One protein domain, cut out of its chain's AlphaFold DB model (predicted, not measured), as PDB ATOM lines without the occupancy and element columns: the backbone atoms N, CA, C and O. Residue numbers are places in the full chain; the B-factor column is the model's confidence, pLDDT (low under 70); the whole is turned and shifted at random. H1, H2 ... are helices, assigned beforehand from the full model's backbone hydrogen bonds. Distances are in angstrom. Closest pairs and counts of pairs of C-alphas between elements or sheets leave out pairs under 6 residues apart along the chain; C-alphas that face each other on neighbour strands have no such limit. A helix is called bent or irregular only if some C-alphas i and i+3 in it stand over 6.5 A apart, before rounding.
ATOM      1  N   ASP A  32      91.371 221.799 215.709       62.50
ATOM      2  CA  ASP A  32      91.907 221.160 216.916       62.50
ATOM      3  C   ASP A  32      91.356 219.735 217.114       62.50
ATOM      4  O   ASP A  32      92.073 218.816 217.523       62.50
ATOM      5  N   LEU A  33      90.084 219.511 216.766       65.06
ATOM      6  CA  LEU A  33      89.456 218.188 216.833       65.06
ATOM      7  C   LEU A  33      89.947 217.230 215.742       65.06
ATOM      8  O   LEU A  33      90.092 216.033 216.004       65.06
ATOM      9  N   ASN A  34      90.202 217.729 214.530       72.31
ATOM     10  CA  ASN A  34      90.766 216.916 213.453       72.31
ATOM     11  C   ASN A  34      92.206 216.504 213.770       72.31
ATOM     12  O   ASN A  34      92.573 215.351 213.549       72.31
ATOM     13  N   GLU A  35      93.003 217.403 214.347       75.12
ATOM     14  CA  GLU A  35      94.359 217.074 214.779       75.12
ATOM     15  C   GLU A  35      94.371 216.055 215.919       75.12
ATOM     16  O   GLU A  35      95.140 215.093 215.869       75.12
ATOM     17  N   LEU A  36      93.484 216.205 216.910       76.94
ATOM     18  CA  LEU A  36      93.334 215.219 217.981       76.94
ATOM     19  C   LEU A  36      92.927 213.850 217.429       76.94
ATOM     20  O   LEU A  36      93.471 212.833 217.854       76.94
ATOM     21  N   ARG A  37      92.007 213.814 216.460       75.75
ATOM     22  CA  ARG A  37      91.623 212.575 215.779       75.75
ATOM     23  C   ARG A  37      92.817 211.923 215.090       75.75
ATOM     24  O   ARG A  37      93.027 210.737 215.304       75.75
ATOM     25  N   CYS A  38      93.597 212.679 214.317       79.50
ATOM     26  CA  CYS A  38      94.795 212.141 213.671       79.50
ATOM     27  C   CYS A  38      95.743 211.510 214.694       79.50
ATOM     28  O   CYS A  38      96.237 210.418 214.457       79.50
ATOM     29  N   VAL A  39      95.952 212.152 215.847       81.50
ATOM     30  CA  VAL A  39      96.808 211.586 216.900       81.50
ATOM     31  C   VAL A  39      96.235 210.299 217.492       81.50
ATOM     32  O   VAL A  39      96.988 209.361 217.739       81.50
ATOM     33  N   LEU A  40      94.922 210.229 217.715       81.88
ATOM     34  CA  LEU A  40      94.278 209.005 218.201       81.88
ATOM     35  C   LEU A  40      94.389 207.862 217.183       81.88
ATOM     36  O   LEU A  40      94.722 206.750 217.579       81.88
ATOM     37  N   ASP A  41      94.176 208.150 215.897       82.81
ATOM     38  CA  ASP A  41      94.323 207.172 214.814       82.81
ATOM     39  C   ASP A  41      95.791 206.679 214.726       82.81
ATOM     40  O   ASP A  41      96.038 205.481 214.600       82.81
ATOM     41  N   THR A  42      96.782 207.567 214.894       86.00
ATOM     42  CA  THR A  42      98.211 207.193 214.972       86.00
ATOM     43  C   THR A  42      98.525 206.324 216.195       86.00
ATOM     44  O   THR A  42      99.301 205.377 216.098       86.00
ATOM     45  N   LEU A  43      97.937 206.610 217.361       84.75
ATOM     46  CA  LEU A  43      98.131 205.792 218.565       84.75
ATOM     47  C   LEU A  43      97.539 204.385 218.410       84.75
ATOM     48  O   LEU A  43      98.149 203.420 218.871       84.75
ATOM     49  N   GLU A  44      96.385 204.269 217.748       83.75
ATOM     50  CA  GLU A  44      95.782 202.983 217.379       83.75
ATOM     51  C   GLU A  44      96.709 202.209 216.426       83.75
ATOM     52  O   GLU A  44      97.065 201.068 216.714       83.75
ATOM     53  N   ALA A  45      97.228 202.864 215.382       86.50
ATOM     54  CA  ALA A  45      98.183 202.254 214.453       86.50
ATOM     55  C   ALA A  45      99.473 201.774 215.149       86.50
ATOM     56  O   ALA A  45      99.929 200.653 214.925       86.50
ATOM     57  N   ILE A  46     100.042 202.584 216.049       87.25
ATOM     58  CA  ILE A  46     101.205 202.212 216.872       87.25
ATOM     59  C   ILE A  46     100.918 200.939 217.678       87.25
ATOM     60  O   ILE A  46     101.772 200.048 217.758       87.25
ATOM     61  N   GLN A  47      99.733 200.845 218.287       85.25
ATOM     62  CA  GLN A  47      99.332 199.680 219.068       85.25
ATOM     63  C   GLN A  47      99.200 198.435 218.184       85.25
ATOM     64  O   GLN A  47      99.748 197.389 218.540       85.25
ATOM     65  N   ASP A  48      98.538 198.555 217.036       85.50
ATOM     66  CA  ASP A  48      98.326 197.454 216.096       85.50
ATOM     67  C   ASP A  48      99.653 196.921 215.543       85.50
ATOM     68  O   ASP A  48      99.934 195.725 215.654       85.50
ATOM     69  N   ILE A  49     100.533 197.805 215.060       87.06
ATOM     70  CA  ILE A  49     101.853 197.414 214.543       87.06
ATOM     71  C   ILE A  49     102.694 196.776 215.654       87.06
ATOM     72  O   ILE A  49     103.369 195.770 215.433       87.06
ATOM     73  N   THR A  50     102.636 197.306 216.879       87.69
ATOM     74  CA  THR A  50     103.338 196.693 218.017       87.69
ATOM     75  C   THR A  50     102.838 195.266 218.262       87.69
ATOM     76  O   THR A  50     103.647 194.368 218.492       87.69
ATOM     77  N   GLN A  51     101.526 195.017 218.188       85.94
ATOM     78  CA  GLN A  51     100.966 193.670 218.343       85.94
ATOM     79  C   GLN A  51     101.374 192.723 217.207       85.94
ATOM     80  O   GLN A  51     101.636 191.547 217.472       85.94
ATOM     81  N   GLU A  52     101.462 193.216 215.971       86.62
ATOM     82  CA  GLU A  52     102.000 192.461 214.831       86.62
ATOM     83  C   GLU A  52     103.450 192.036 215.099       86.62
ATOM     84  O   GLU A  52     103.756 190.844 215.079       86.62
ATOM     85  N   ILE A  53     104.308 192.977 215.505       85.81
ATOM     86  CA  ILE A  53     105.705 192.717 215.885       85.81
ATOM     87  C   ILE A  53     105.786 191.681 217.022       85.81
ATOM     88  O   ILE A  53     106.617 190.770 216.987       85.81
ATOM     89  N   VAL A  54     104.919 191.763 218.041       82.31
ATOM     90  CA  VAL A  54     104.858 190.772 219.138       82.31
ATOM     91  C   VAL A  54     104.482 189.376 218.629       82.31
ATOM     92  O   VAL A  54     104.957 188.379 219.186       82.31
ATOM     93  N   ARG A  55     103.598 189.290 217.632       82.44
ATOM     94  CA  ARG A  55     103.109 188.027 217.065       82.44
ATOM     95  C   ARG A  55     104.147 187.372 216.158       82.44
ATOM     96  O   ARG A  55     104.288 186.155 216.200       82.44
ATOM     97  N   GLU A  56     104.858 188.174 215.371       81.19
ATOM     98  CA  GLU A  56     105.865 187.720 214.405       81.19
ATOM     99  C   GLU A  56     107.228 187.440 215.056       81.19
ATOM    100  O   GLU A  56     108.001 186.620 214.564       81.19
ATOM    101  N   SER A  57     107.525 188.064 216.201       76.75
ATOM    102  CA  SER A  57     108.779 187.836 216.925       76.75
ATOM    103  C   SER A  57     108.800 186.500 217.678       76.75
ATOM    104  O   SER A  57     107.938 186.194 218.511       76.75
ATOM    105  N   ALA A  58     109.860 185.717 217.451       69.06
ATOM    106  CA  ALA A  58     110.131 184.517 218.232       69.06
ATOM    107  C   ALA A  58     110.343 184.870 219.723       69.06
ATOM    108  O   ALA A  58     110.878 185.937 220.036       69.06
ATOM    109  N   PRO A  59     110.008 183.972 220.672       63.78
ATOM    110  CA  PRO A  59     110.196 184.221 222.106       63.78
ATOM    111  C   PRO A  59     111.637 184.601 222.487       63.78
ATOM    112  O   PRO A  59     111.836 185.390 223.405       63.78
ATOM    113  N   ALA A  60     112.633 184.078 221.762       57.25
ATOM    114  CA  ALA A  60     114.043 184.423 221.942       57.25
ATOM    115  C   ALA A  60     114.398 185.812 221.374       57.25
ATOM    116  O   ALA A  60     115.175 186.538 221.991       57.25
ATOM    117  N   SER A  61     113.786 186.231 220.261       61.53
ATOM    118  CA  SER A  61     113.990 187.560 219.663       61.53
ATOM    119  C   SER A  61     113.364 188.675 220.511       61.53
ATOM    120  O   SER A  61     113.879 189.793 220.526       61.53
ATOM    121  N   LYS A  62     112.328 188.374 221.310       56.06
ATOM    122  CA  LYS A  62     111.780 189.305 222.325       56.06
ATOM    123  C   LYS A  62     112.792 189.676 223.412       56.06
ATOM    124  O   LYS A  62     112.669 190.742 224.004       56.06
ATOM    125  N   ALA A  63     113.789 188.821 223.651       52.88
ATOM    126  CA  ALA A  63     114.898 189.101 224.559       52.88
ATOM    127  C   ALA A  63     116.046 189.882 223.891       52.88
ATOM    128  O   ALA A  63     117.002 190.249 224.574       52.88
ATOM    129  N   SER A  64     115.970 190.164 222.579       66.19
ATOM    130  CA  SER A  64     116.871 191.139 221.960       66.19
ATOM    131  C   SER A  64     116.598 192.529 222.538       66.19
ATOM    132  O   SER A  64     115.446 192.919 222.756       66.19
ATOM    133  N   SER A  65     117.665 193.291 222.790       71.31
ATOM    134  CA  SER A  65     117.573 194.617 223.408       71.31
ATOM    135  C   SER A  65     116.689 195.576 222.608       71.31
ATOM    136  O   SER A  65     115.973 196.377 223.198       71.31
ATOM    137  N   THR A  66     116.687 195.488 221.276       82.06
ATOM    138  CA  THR A  66     115.932 196.401 220.409       82.06
ATOM    139  C   THR A  66     114.428 196.131 220.434       82.06
ATOM    140  O   THR A  66     113.657 197.063 220.658       82.06
ATOM    141  N   LEU A  67     113.987 194.878 220.258       81.81
ATOM    142  CA  LEU A  67     112.551 194.559 220.289       81.81
ATOM    143  C   LEU A  67     111.971 194.742 221.693       81.81
ATOM    144  O   LEU A  67     110.888 195.303 221.830       81.81
ATOM    145  N   GLY A  68     112.719 194.364 222.735       80.06
ATOM    146  CA  GLY A  68     112.342 194.656 224.119       80.06
ATOM    147  C   GLY A  68     112.076 196.149 224.343       80.06
ATOM    148  O   GLY A  68     111.053 196.515 224.917       80.06
ATOM    149  N   ARG A  69     112.941 197.023 223.814       84.00
ATOM    150  CA  ARG A  69     112.757 198.481 223.885       84.00
ATOM    151  C   ARG A  69     111.531 198.972 223.122       84.00
ATOM    152  O   ARG A  69     110.823 199.823 223.647       84.00
ATOM    153  N   VAL A  70     111.263 198.442 221.928       85.56
ATOM    154  CA  VAL A  70     110.036 198.749 221.170       85.56
ATOM    155  C   VAL A  70     108.796 198.436 222.012       85.56
ATOM    156  O   VAL A  70     107.906 199.271 222.148       85.56
ATOM    157  N   PHE A  71     108.748 197.262 222.645       82.81
ATOM    158  CA  PHE A  71     107.599 196.883 223.467       82.81
ATOM    159  C   PHE A  71     107.436 197.777 224.701       82.81
ATOM    160  O   PHE A  71     106.324 198.228 224.986       82.81
ATOM    161  N   GLU A  72     108.526 198.065 225.412       83.69
ATOM    162  CA  GLU A  72     108.484 198.927 226.597       83.69
ATOM    163  C   GLU A  72     108.088 200.369 226.250       83.69
ATOM    164  O   GLU A  72     107.267 200.961 226.951       83.69
ATOM    165  N   LEU A  73     108.593 200.921 225.140       84.38
ATOM    166  CA  LEU A  73     108.229 202.262 224.678       84.38
ATOM    167  C   LEU A  73     106.759 202.341 224.262       84.38
ATOM    168  O   LEU A  73     106.043 203.225 224.737       84.38
ATOM    169  N   SER A  74     106.271 201.385 223.466       83.25
ATOM    170  CA  SER A  74     104.854 201.329 223.082       83.25
ATOM    171  C   SER A  74     103.932 201.208 224.300       83.25
ATOM    172  O   SER A  74     102.880 201.843 224.351       83.25
ATOM    173  N   LYS A  75     104.335 200.444 225.324       79.25
ATOM    174  CA  LYS A  75     103.592 200.320 226.589       79.25
ATOM    175  C   LYS A  75     103.679 201.580 227.458       79.25
ATOM    176  O   LYS A  75     102.754 201.875 228.220       79.25
ATOM    177  N   GLY A  76     104.792 202.306 227.386       75.94
ATOM    178  CA  GLY A  76     105.048 203.530 228.141       75.94
ATOM    179  C   GLY A  76     104.339 204.765 227.583       75.94
ATOM    180  O   GLY A  76     103.957 205.635 228.365       75.94
ATOM    181  N   LEU A  77     104.107 204.824 226.268       78.12
ATOM    182  CA  LEU A  77     103.535 205.985 225.575       78.12
ATOM    183  C   LEU A  77     102.261 206.540 226.236       78.12
ATOM    184  O   LEU A  77     102.204 207.742 226.499       78.12
ATOM    185  N   PRO A  78     101.264 205.725 226.620       73.50
ATOM    186  CA  PRO A  78     100.063 206.276 227.249       73.50
ATOM    187  C   PRO A  78     100.304 206.840 228.638       73.50
ATOM    188  O   PRO A  78      99.657 207.811 229.006       73.50
ATOM    189  N   LYS A  79     101.278 206.318 229.393       72.75
ATOM    190  CA  LYS A  79     101.660 206.908 230.687       72.75
ATOM    191  C   LYS A  79     102.277 208.296 230.517       72.75
ATOM    192  O   LYS A  79     102.152 209.118 231.418       72.75
ATOM    193  N   ILE A  80     102.918 208.545 229.375       74.62
ATOM    194  CA  ILE A  80     103.504 209.842 229.022       74.62
ATOM    195  C   ILE A  80     102.416 210.824 228.575       74.62
ATOM    196  O   ILE A  80     102.462 211.990 228.951       74.62
ATOM    197  N   LEU A  81     101.426 210.362 227.806       73.88
ATOM    198  CA  LEU A  81     100.399 211.230 227.214       73.88
ATOM    199  C   LEU A  81      99.198 211.495 228.135       73.88
ATOM    200  O   LEU A  81      98.656 212.597 228.116       73.88
ATOM    201  N   LEU A  82      98.785 210.523 228.957       70.88
ATOM    202  CA  LEU A  82      97.607 210.613 229.834       70.88
ATOM    203  C   LEU A  82      97.606 211.821 230.797       70.88
ATOM    204  O   LEU A  82      96.528 212.363 231.040       70.88
ATOM    205  N   PRO A  83      98.750 212.275 231.350       70.44
ATOM    206  CA  PRO A  83      98.784 213.449 232.224       70.44
ATOM    207  C   PRO A  83      98.449 214.774 231.524       70.44
ATOM    208  O   PRO A  83      98.183 215.768 232.201       70.44
ATOM    209  N   PHE A  84      98.483 214.821 230.189       65.69
ATOM    210  CA  PHE A  84      98.281 216.043 229.421       65.69
ATOM    211  C   PHE A  84      96.805 216.250 229.040       65.69
ATOM    212  O   PHE A  84      96.110 215.295 228.685       65.69
ATOM    213  N   PRO A  85      96.289 217.496 229.066       66.88
ATOM    214  CA  PRO A  85      94.936 217.776 228.599       66.88
ATOM    215  C   PRO A  85      94.801 217.478 227.102       66.88
ATOM    216  O   PRO A  85      95.743 217.682 226.332       66.88
ATOM    217  N   GLY A  86      93.604 217.065 226.671       67.06
ATOM    218  CA  GLY A  86      93.329 216.669 225.283       67.06
ATOM    219  C   GLY A  86      93.730 217.708 224.231       67.06
ATOM    220  O   GLY A  86      94.207 217.336 223.168       67.06
ATOM    221  N   SER A  87      93.656 219.003 224.550       68.81
ATOM    222  CA  SER A  87      94.094 220.106 223.678       68.81
ATOM    223  C   SER A  87      95.612 220.192 223.466       68.81
ATOM    224  O   SER A  87      96.089 220.908 222.593       68.81
ATOM    225  N   THR A  88      96.403 219.480 224.267       73.44
ATOM    226  CA  THR A  88      97.868 219.435 224.141       73.44
ATOM    227  C   THR A  88      98.383 218.134 223.549       73.44
ATOM    228  O   THR A  88      99.513 218.110 223.071       73.44
ATOM    229  N   ILE A  89      97.547 217.093 223.494       75.62
ATOM    230  CA  ILE A  89      97.860 215.815 222.845       75.62
ATOM    231  C   ILE A  89      98.251 216.000 221.360       75.62
ATOM    232  O   ILE A  89      99.271 215.432 220.964       75.62
ATOM    233  N   PRO A  90      97.574 216.852 220.553       83.12
ATOM    234  CA  PRO A  90      97.991 217.163 219.182       83.12
ATOM    235  C   PRO A  90      99.450 217.609 219.034       83.12
ATOM    236  O   PRO A  90     100.094 217.330 218.025       83.12
ATOM    237  N   LYS A  91     100.035 218.235 220.066       83.62
ATOM    238  CA  LYS A  91     101.425 218.716 220.028       83.62
ATOM    239  C   LYS A  91     102.450 217.584 219.944       83.62
ATOM    240  O   LYS A  91     103.597 217.855 219.593       83.62
ATOM    241  N   PHE A  92     102.057 216.349 220.252       85.69
ATOM    242  CA  PHE A  92     102.905 215.161 220.154       85.69
ATOM    243  C   PHE A  92     102.809 214.457 218.795       85.69
ATOM    244  O   PHE A  92     103.548 213.503 218.572       85.69
ATOM    245  N   LYS A  93     101.948 214.926 217.878       87.81
ATOM    246  CA  LYS A  93     101.670 214.280 216.585       87.81
ATOM    247  C   LYS A  93     102.933 213.857 215.834       87.81
ATOM    248  O   LYS A  93     103.092 212.684 215.536       87.81
ATOM    249  N   VAL A  94     103.859 214.788 215.611       88.69
ATOM    250  CA  VAL A  94     105.093 214.527 214.846       88.69
ATOM    251  C   VAL A  94     105.972 213.462 215.515       88.69
ATOM    252  O   VAL A  94     106.531 212.602 214.835       88.69
ATOM    253  N   CYS A  95     106.080 213.482 216.847       91.19
ATOM    254  CA  CYS A  95     106.834 212.470 217.591       91.19
ATOM    255  C   CYS A  95     106.184 211.087 217.433       91.19
ATOM    256  O   CYS A  95     106.878 210.100 217.209       91.19
ATOM    257  N   LEU A  96     104.853 211.022 217.506       91.75
ATOM    258  CA  LEU A  96     104.099 209.776 217.362       91.75
ATOM    259  C   LEU A  96     104.177 209.216 215.937       91.75
ATOM    260  O   LEU A  96     104.467 208.037 215.782       91.75
ATOM    261  N   GLU A  97     104.032 210.052 214.909       92.00
ATOM    262  CA  GLU A  97     104.230 209.656 213.504       92.00
ATOM    263  C   GLU A  97     105.664 209.149 213.263       92.00
ATOM    264  O   GLU A  97     105.887 208.161 212.564       92.00
ATOM    265  N   THR A  98     106.663 209.777 213.893       93.31
ATOM    266  CA  THR A  98     108.058 209.312 213.820       93.31
ATOM    267  C   THR A  98     108.214 207.924 214.433       93.31
ATOM    268  O   THR A  98     108.891 207.067 213.861       93.31
ATOM    269  N   TYR A  99     107.576 207.682 215.579       94.12
ATOM    270  CA  TYR A  99     107.591 206.373 216.219       94.12
ATOM    271  C   TYR A  99     106.871 205.313 215.386       94.12
ATOM    272  O   TYR A  99     107.419 204.234 215.180       94.12
ATOM    273  N   GLU A 100     105.701 205.636 214.835       93.62
ATOM    274  CA  GLU A 100     104.969 204.775 213.903       93.62
ATOM    275  C   GLU A 100     105.867 204.336 212.733       93.62
ATOM    276  O   GLU A 100     105.988 203.144 212.456       93.62
ATOM    277  N   LEU A 101     106.601 205.267 212.114       93.31
ATOM    278  CA  LEU A 101     107.554 204.956 211.042       93.31
ATOM    279  C   LEU A 101     108.723 204.066 211.495       93.31
ATOM    280  O   LEU A 101     109.265 203.304 210.690       93.31
ATOM    281  N   ILE A 102     109.160 204.169 212.754       92.75
ATOM    282  CA  ILE A 102     110.165 203.253 213.313       92.75
ATOM    283  C   ILE A 102     109.565 201.852 213.453       92.75
ATOM    284  O   ILE A 102     110.215 200.880 213.073       92.75
ATOM    285  N   LEU A 103     108.328 201.738 213.942       92.00
ATOM    286  CA  LEU A 103     107.640 200.454 214.089       92.00
ATOM    287  C   LEU A 103     107.388 199.768 212.743       92.00
ATOM    288  O   LEU A 103     107.611 198.565 212.633       92.00
ATOM    289  N   ILE A 104     106.993 200.521 211.713       91.81
ATOM    290  CA  ILE A 104     106.841 199.988 210.351       91.81
ATOM    291  C   ILE A 104     108.172 199.399 209.863       91.81
ATOM    292  O   ILE A 104     108.201 198.251 209.428       91.81
ATOM    293  N   ASP A 105     109.285 200.128 210.011       90.31
ATOM    294  CA  ASP A 105     110.619 199.640 209.617       90.31
ATOM    295  C   ASP A 105     111.018 198.369 210.393       90.31
ATOM    296  O   ASP A 105     111.563 197.426 209.820       90.31
ATOM    297  N   VAL A 106     110.703 198.301 211.693       88.94
ATOM    298  CA  VAL A 106     110.928 197.098 212.515       88.94
ATOM    299  C   VAL A 106     110.135 195.908 211.978       88.94
ATOM    300  O   VAL A 106     110.714 194.843 211.760       88.94
ATOM    301  N   ARG A 107     108.829 196.077 211.753       88.69
ATOM    302  CA  ARG A 107     107.954 195.016 211.239       88.69
ATOM    303  C   ARG A 107     108.421 194.530 209.871       88.69
ATOM    304  O   ARG A 107     108.545 193.329 209.649       88.69
ATOM    305  N   ASP A 108     108.721 195.450 208.963       87.69
ATOM    306  CA  ASP A 108     109.124 195.108 207.600       87.69
ATOM    307  C   ASP A 108     110.446 194.315 207.595       87.69
ATOM    308  O   ASP A 108     110.598 193.352 206.840       87.69
ATOM    309  N   ARG A 109     111.379 194.635 208.502       84.62
ATOM    310  CA  ARG A 109     112.631 193.873 208.681       84.62
ATOM    311  C   ARG A 109     112.419 192.494 209.293       84.62
ATOM    312  O   ARG A 109     113.100 191.555 208.873       84.62
ATOM    313  N   LEU A 110     111.498 192.360 210.249       82.06
ATOM    314  CA  LEU A 110     111.115 191.057 210.803       82.06
ATOM    315  C   LEU A 110     110.518 190.160 209.719       82.06
ATOM    316  O   LEU A 110     110.965 189.026 209.549       82.06
ATOM    317  N   ASN A 111     109.603 190.699 208.915       82.69
ATOM    318  CA  ASN A 111     108.994 189.985 207.793       82.69
ATOM    319  C   ASN A 111     109.998 189.615 206.693       82.69
ATOM    320  O   ASN A 111     109.886 188.557 206.075       82.69
ATOM    321  N   ALA A 112     111.023 190.441 206.478       81.62
ATOM    322  CA  ALA A 112     112.121 190.145 205.561       81.62
ATOM    323  C   ALA A 112     113.167 189.157 206.127       81.62
ATOM    324  O   ALA A 112     114.172 188.888 205.459       81.62
ATOM    325  N   GLY A 113     112.997 188.658 207.360       72.06
ATOM    326  CA  GLY A 113     113.958 187.775 208.032       72.06
ATOM    327  C   GLY A 113     115.322 188.426 208.296       72.06
ATOM    328  O   GLY A 113     116.327 187.731 208.451       72.06
ATOM    329  N   HIS A 114     115.391 189.761 208.304       65.44
ATOM    330  CA  HIS A 114     116.626 190.530 208.455       65.44
ATOM    331  C   HIS A 114     116.970 190.762 209.936       65.44
ATOM    332  O   HIS A 114     116.942 191.889 210.432       65.44
ATOM    333  N   GLU A 115     117.387 189.702 210.634       61.78
ATOM    334  CA  GLU A 115     117.985 189.783 211.984       61.78
ATOM    335  C   GLU A 115     119.510 190.053 211.945       61.78
ATOM    336  O   GLU A 115     120.270 189.631 212.817       61.78
ATOM    337  N   ALA A 116     120.017 190.736 210.914       55.25
ATOM    338  CA  ALA A 116     121.439 191.079 210.849       55.25
ATOM    339  C   ALA A 116     121.790 192.116 211.933       55.25
ATOM    340  O   ALA A 116     121.115 193.135 212.045       55.25
ATOM    341  N   ALA A 117     122.876 191.910 212.684       54.62
ATOM    342  CA  ALA A 117     123.271 192.765 213.816       54.62
ATOM    343  C   ALA A 117     123.288 194.281 213.499       54.62
ATOM    344  O   ALA A 117     122.799 195.081 214.292       54.62
ATOM    345  N   GLY A 118     123.735 194.684 212.300       58.66
ATOM    346  CA  GLY A 118     123.741 196.097 211.883       58.66
ATOM    347  C   GLY A 118     122.351 196.709 211.634       58.66
ATOM    348  O   GLY A 118     122.198 197.926 211.654       58.66
ATOM    349  N   SER A 119     121.325 195.880 211.425       67.56
ATOM    350  CA  SER A 119     119.919 196.292 211.306       67.56
ATOM    351  C   SER A 119     119.370 196.761 212.658       67.56
ATOM    352  O   SER A 119     118.735 197.815 212.746       67.56
ATOM    353  N   CYS A 120     119.691 196.020 213.722       74.94
ATOM    354  CA  CYS A 120     119.273 196.314 215.092       74.94
ATOM    355  C   CYS A 120     119.934 197.584 215.647       74.94
ATOM    356  O   CYS A 120     119.280 198.345 216.359       74.94
ATOM    357  N   ASP A 121     121.188 197.867 215.281       81.00
ATOM    358  CA  ASP A 121     121.896 199.080 215.720       81.00
ATOM    359  C   ASP A 121     121.263 200.361 215.158       81.00
ATOM    360  O   ASP A 121     121.120 201.361 215.864       81.00
ATOM    361  N   VAL A 122     120.841 200.332 213.888       86.44
ATOM    362  CA  VAL A 122     120.181 201.476 213.238       86.44
ATOM    363  C   VAL A 122     118.826 201.754 213.878       86.44
ATOM    364  O   VAL A 122     118.530 202.906 214.189       86.44
ATOM    365  N   ILE A 123     118.020 200.713 214.116       87.38
ATOM    366  CA  ILE A 123     116.738 200.856 214.815       87.38
ATOM    367  C   ILE A 123     116.970 201.376 216.233       87.38
ATOM    368  O   ILE A 123     116.308 202.323 216.641       87.38
ATOM    369  N   SER A 124     117.932 200.810 216.966       88.12
ATOM    370  CA  SER A 124     118.233 201.233 218.338       88.12
ATOM    371  C   SER A 124     118.592 202.717 218.397       88.12
ATOM    372  O   SER A 124     118.027 203.434 219.213       88.12
ATOM    373  N   ARG A 125     119.423 203.203 217.466       89.56
ATOM    374  CA  ARG A 125     119.754 204.630 217.362       89.56
ATOM    375  C   ARG A 125     118.536 205.495 217.036       89.56
ATOM    376  O   ARG A 125     118.401 206.583 217.580       89.56
ATOM    377  N   ARG A 126     117.652 205.044 216.139       91.25
ATOM    378  CA  ARG A 126     116.409 205.773 215.827       91.25
ATOM    379  C   ARG A 126     115.472 205.829 217.034       91.25
ATOM    380  O   ARG A 126     114.837 206.854 217.241       91.25
ATOM    381  N   LEU A 127     115.412 204.758 217.828       90.06
ATOM    382  CA  LEU A 127     114.672 204.734 219.088       90.06
ATOM    383  C   LEU A 127     115.289 205.679 220.123       90.06
ATOM    384  O   LEU A 127     114.534 206.347 220.812       90.06
ATOM    385  N   ASP A 128     116.622 205.762 220.216       88.94
ATOM    386  CA  ASP A 128     117.306 206.725 221.096       88.94
ATOM    387  C   ASP A 128     116.920 208.165 220.730       88.94
ATOM    388  O   ASP A 128     116.408 208.892 221.572       88.94
ATOM    389  N   LEU A 129     117.059 208.534 219.451       89.81
ATOM    390  CA  LEU A 129     116.690 209.867 218.960       89.81
ATOM    391  C   LEU A 129     115.209 210.185 219.200       89.81
ATOM    392  O   LEU A 129     114.870 211.288 219.606       89.81
ATOM    393  N   PHE A 130     114.326 209.209 218.981       93.06
ATOM    394  CA  PHE A 130     112.905 209.376 219.268       93.06
ATOM    395  C   PHE A 130     112.637 209.619 220.760       93.06
ATOM    396  O   PHE A 130     111.795 210.453 221.090       93.06
ATOM    397  N   VAL A 131     113.309 208.890 221.654       90.31
ATOM    398  CA  VAL A 131     113.141 209.073 223.102       90.31
ATOM    399  C   VAL A 131     113.603 210.465 223.513       90.31
ATOM    400  O   VAL A 131     112.851 211.147 224.203       90.31
ATOM    401  N   ASP A 132     114.763 210.909 223.030       88.25
ATOM    402  CA  ASP A 132     115.281 212.252 223.300       88.25
ATOM    403  C   ASP A 132     114.293 213.335 222.818       88.25
ATOM    404  O   ASP A 132     113.927 214.234 223.581       88.25
ATOM    405  N   ASP A 133     113.779 213.208 221.587       88.44
ATOM    406  CA  ASP A 133     112.794 214.134 221.013       88.44
ATOM    407  C   ASP A 133     111.472 214.132 221.800       88.44
ATOM    408  O   ASP A 133     110.864 215.183 222.034       88.44
ATOM    409  N   LEU A 134     110.999 212.952 222.215       88.94
ATOM    410  CA  LEU A 134     109.776 212.811 223.002       88.94
ATOM    411  C   LEU A 134     109.945 213.450 224.380       88.94
ATOM    412  O   LEU A 134     109.058 214.184 224.818       88.94
ATOM    413  N   GLU A 135     111.064 213.199 225.056       87.12
ATOM    414  CA  GLU A 135     111.375 213.805 226.345       87.12
ATOM    415  C   GLU A 135     111.457 215.325 226.224       87.12
ATOM    416  O   GLU A 135     110.810 216.032 227.002       87.12
ATOM    417  N   GLU A 136     112.167 215.855 225.226       87.19
ATOM    418  CA  GLU A 136     112.207 217.295 224.976       87.19
ATOM    419  C   GLU A 136     110.793 217.846 224.761       87.19
ATOM    420  O   GLU A 136     110.407 218.858 225.362       87.19
ATOM    421  N   LYS A 137     109.968 217.150 223.970       86.44
ATOM    422  CA  LYS A 137     108.599 217.587 223.697       86.44
ATOM    423  C   LYS A 137     107.732 217.595 224.948       86.44
ATOM    424  O   LYS A 137     106.998 218.561 225.167       86.44
ATOM    425  N   VAL A 138     107.842 216.573 225.792       84.94
ATOM    426  CA  VAL A 138     107.179 216.505 227.101       84.94
ATOM    427  C   VAL A 138     107.574 217.711 227.952       84.94
ATOM    428  O   VAL A 138     106.690 218.391 228.477       84.94
ATOM    429  N   HIS A 139     108.866 218.045 228.033       83.50
ATOM    430  CA  HIS A 139     109.339 219.214 228.781       83.50
ATOM    431  C   HIS A 139     108.789 220.531 228.215       83.50
ATOM    432  O   HIS A 139     108.320 221.378 228.979       83.50
ATOM    433  N   GLN A 140     108.790 220.705 226.889       80.88
ATOM    434  CA  GLN A 140     108.244 221.895 226.228       80.88
ATOM    435  C   GLN A 140     106.742 222.058 226.496       80.88
ATOM    436  O   GLN A 140     106.283 223.151 226.846       80.88
ATOM    437  N   VAL A 141     105.964 220.980 226.353       78.25
ATOM    438  CA  VAL A 141     104.516 221.004 226.599       78.25
ATOM    439  C   VAL A 141     104.242 221.259 228.077       78.25
ATOM    440  O   VAL A 141     103.407 222.104 228.393       78.25
ATOM    441  N   HIS A 142     104.982 220.622 228.985       76.62
ATOM    442  CA  HIS A 142     104.851 220.851 230.420       76.62
ATOM    443  C   HIS A 142     105.174 222.304 230.805       76.62
ATOM    444  O   HIS A 142     104.421 222.929 231.550       76.62
ATOM    445  N   ALA A 143     106.240 222.889 230.251       74.62
ATOM    446  CA  ALA A 143     106.588 224.293 230.470       74.62
ATOM    447  C   ALA A 143     105.524 225.257 229.918       74.62
ATOM    448  O   ALA A 143     105.255 226.292 230.527       74.62
ATOM    449  N   ALA A 144     104.894 224.921 228.789       69.62
ATOM    450  CA  ALA A 144     103.805 225.708 228.218       69.62
ATOM    451  C   ALA A 144     102.517 225.602 229.053       69.62
ATOM    452  O   ALA A 144     101.875 226.616 229.308       69.62
ATOM    453  N   VAL A 145     102.156 224.403 229.522       64.81
ATOM    454  CA  VAL A 145     100.967 224.165 230.361       64.81
ATOM    455  C   VAL A 145     101.133 224.784 231.752       64.81
ATOM    456  O   VAL A 145     100.212 225.430 232.248       64.81
ATOM    457  N   GLY A 146     102.325 224.686 232.349       52.78
ATOM    458  CA  GLY A 146     102.648 225.308 233.637       52.78
ATOM    459  C   GLY A 146     102.569 226.840 233.631       52.78
ATOM    460  O   GLY A 146     102.366 227.436 234.683       52.78
ATOM    461  N   ARG A 147     102.664 227.485 232.458       46.62
ATOM    462  CA  ARG A 147     102.461 228.938 232.293       46.62
ATOM    463  C   ARG A 147     100.997 229.342 232.083       46.62
ATOM    464  O   ARG A 147     100.671 230.504 232.276       46.62
TER     465      ARG A 147
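What this domain is: This is residues 32 to 147 of the 201 residues of an uncharacterized protein of Hebeloma cylindrosporum h7 (UniProt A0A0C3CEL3). Four helices stand side by side in an up-and-down bundle, elongated but only just, each running against the one before it in the chain. Going round the bundle the order is H1, H3, H4, H2, with H1 and H4 at opposite corners; H1 and H3 make the most extensive contact, while H2 meets H1 along only a part of its length. The printed part has 116 residues with four named helices, H1, H2, H3 and H4 in chain order, and no named strand: the class is all helix. The whole is compact, with a radius of gyration of the C-alphas of 15.0 A, and spans 47 by 24 by 18 A along its three main axes.

How they stand to each other: The bundle begins with H1, residues 32 to 56, which forms a helical hairpin with H2, residues 65 to 81. They touch at a shallow tilt of 29 degrees, opposite ways, with residues 46 to 54 of H1 and 70 to 74 of H2 alone; the closest C-alphas are those of Thr 50 and Phe 71, 6.9 A apart. H3, residues 89 to 111, touches H1 with 28 pairs of C-alphas within 8 A, the closest being those of Leu 36 and Pro 90 at 5.2 A; they run the same way at a shallow tilt of 24 degrees. H2 and H3 are close but not clearly touching, their closest C-alphas, of Leu 81 and Ile 89, being 6.8 A apart. H4, residues 117 to 147, forms a second helical hairpin with H3: they touch at a shallow tilt of 11 degrees, opposite ways, closest at the C-alphas of Cys 95 and Leu 134, 6.2 A. H4 also touches H2, the same way at a shallow tilt of 15 degrees, closest at the C-alphas of Thr 66 and Ser 124, 5.7 A. H1 and H4 are apart. Every O i to N i+4 pair is within hydrogen-bond range in H1; the counts are 11 of 13 in H2, 16 of 19 in H3 and 26 of 27 in H4.

Where its parts are: H1 begins at C-alpha 32 (91.907, 221.160, 216.916) and is 36.3 A long. H2 is 24.2 A long, with a kink of 35 degrees near residue 75; it is irregular, but only just: C-alphas 75 and 78 are 7.0 A apart. H3 begins at C-alpha 89 (97.860, 215.815, 222.845) and is 31.9 A long, with a kink of 39 degrees near residue 96; it is irregular, C-alphas 91 and 94 being 7.6 A apart. H4, the longest helix with 31 residues, is 45.6 A long and ends at C-alpha 147 (102.461, 228.938, 232.293).

The domain as a whole: The two C-alphas farthest apart, those of Gly 113 and Arg 147, are 49.1 A apart. The printed part has no cut. The link from H3 to H4 is tight, those from H1 to H2 and from H2 to H3 are short, and no link is long. The mean pLDDT of the printed part is 79.4; residues 32 to 33, 58 to 64, 84 to 87, 114 to 119 and 144 to 147 are under 70.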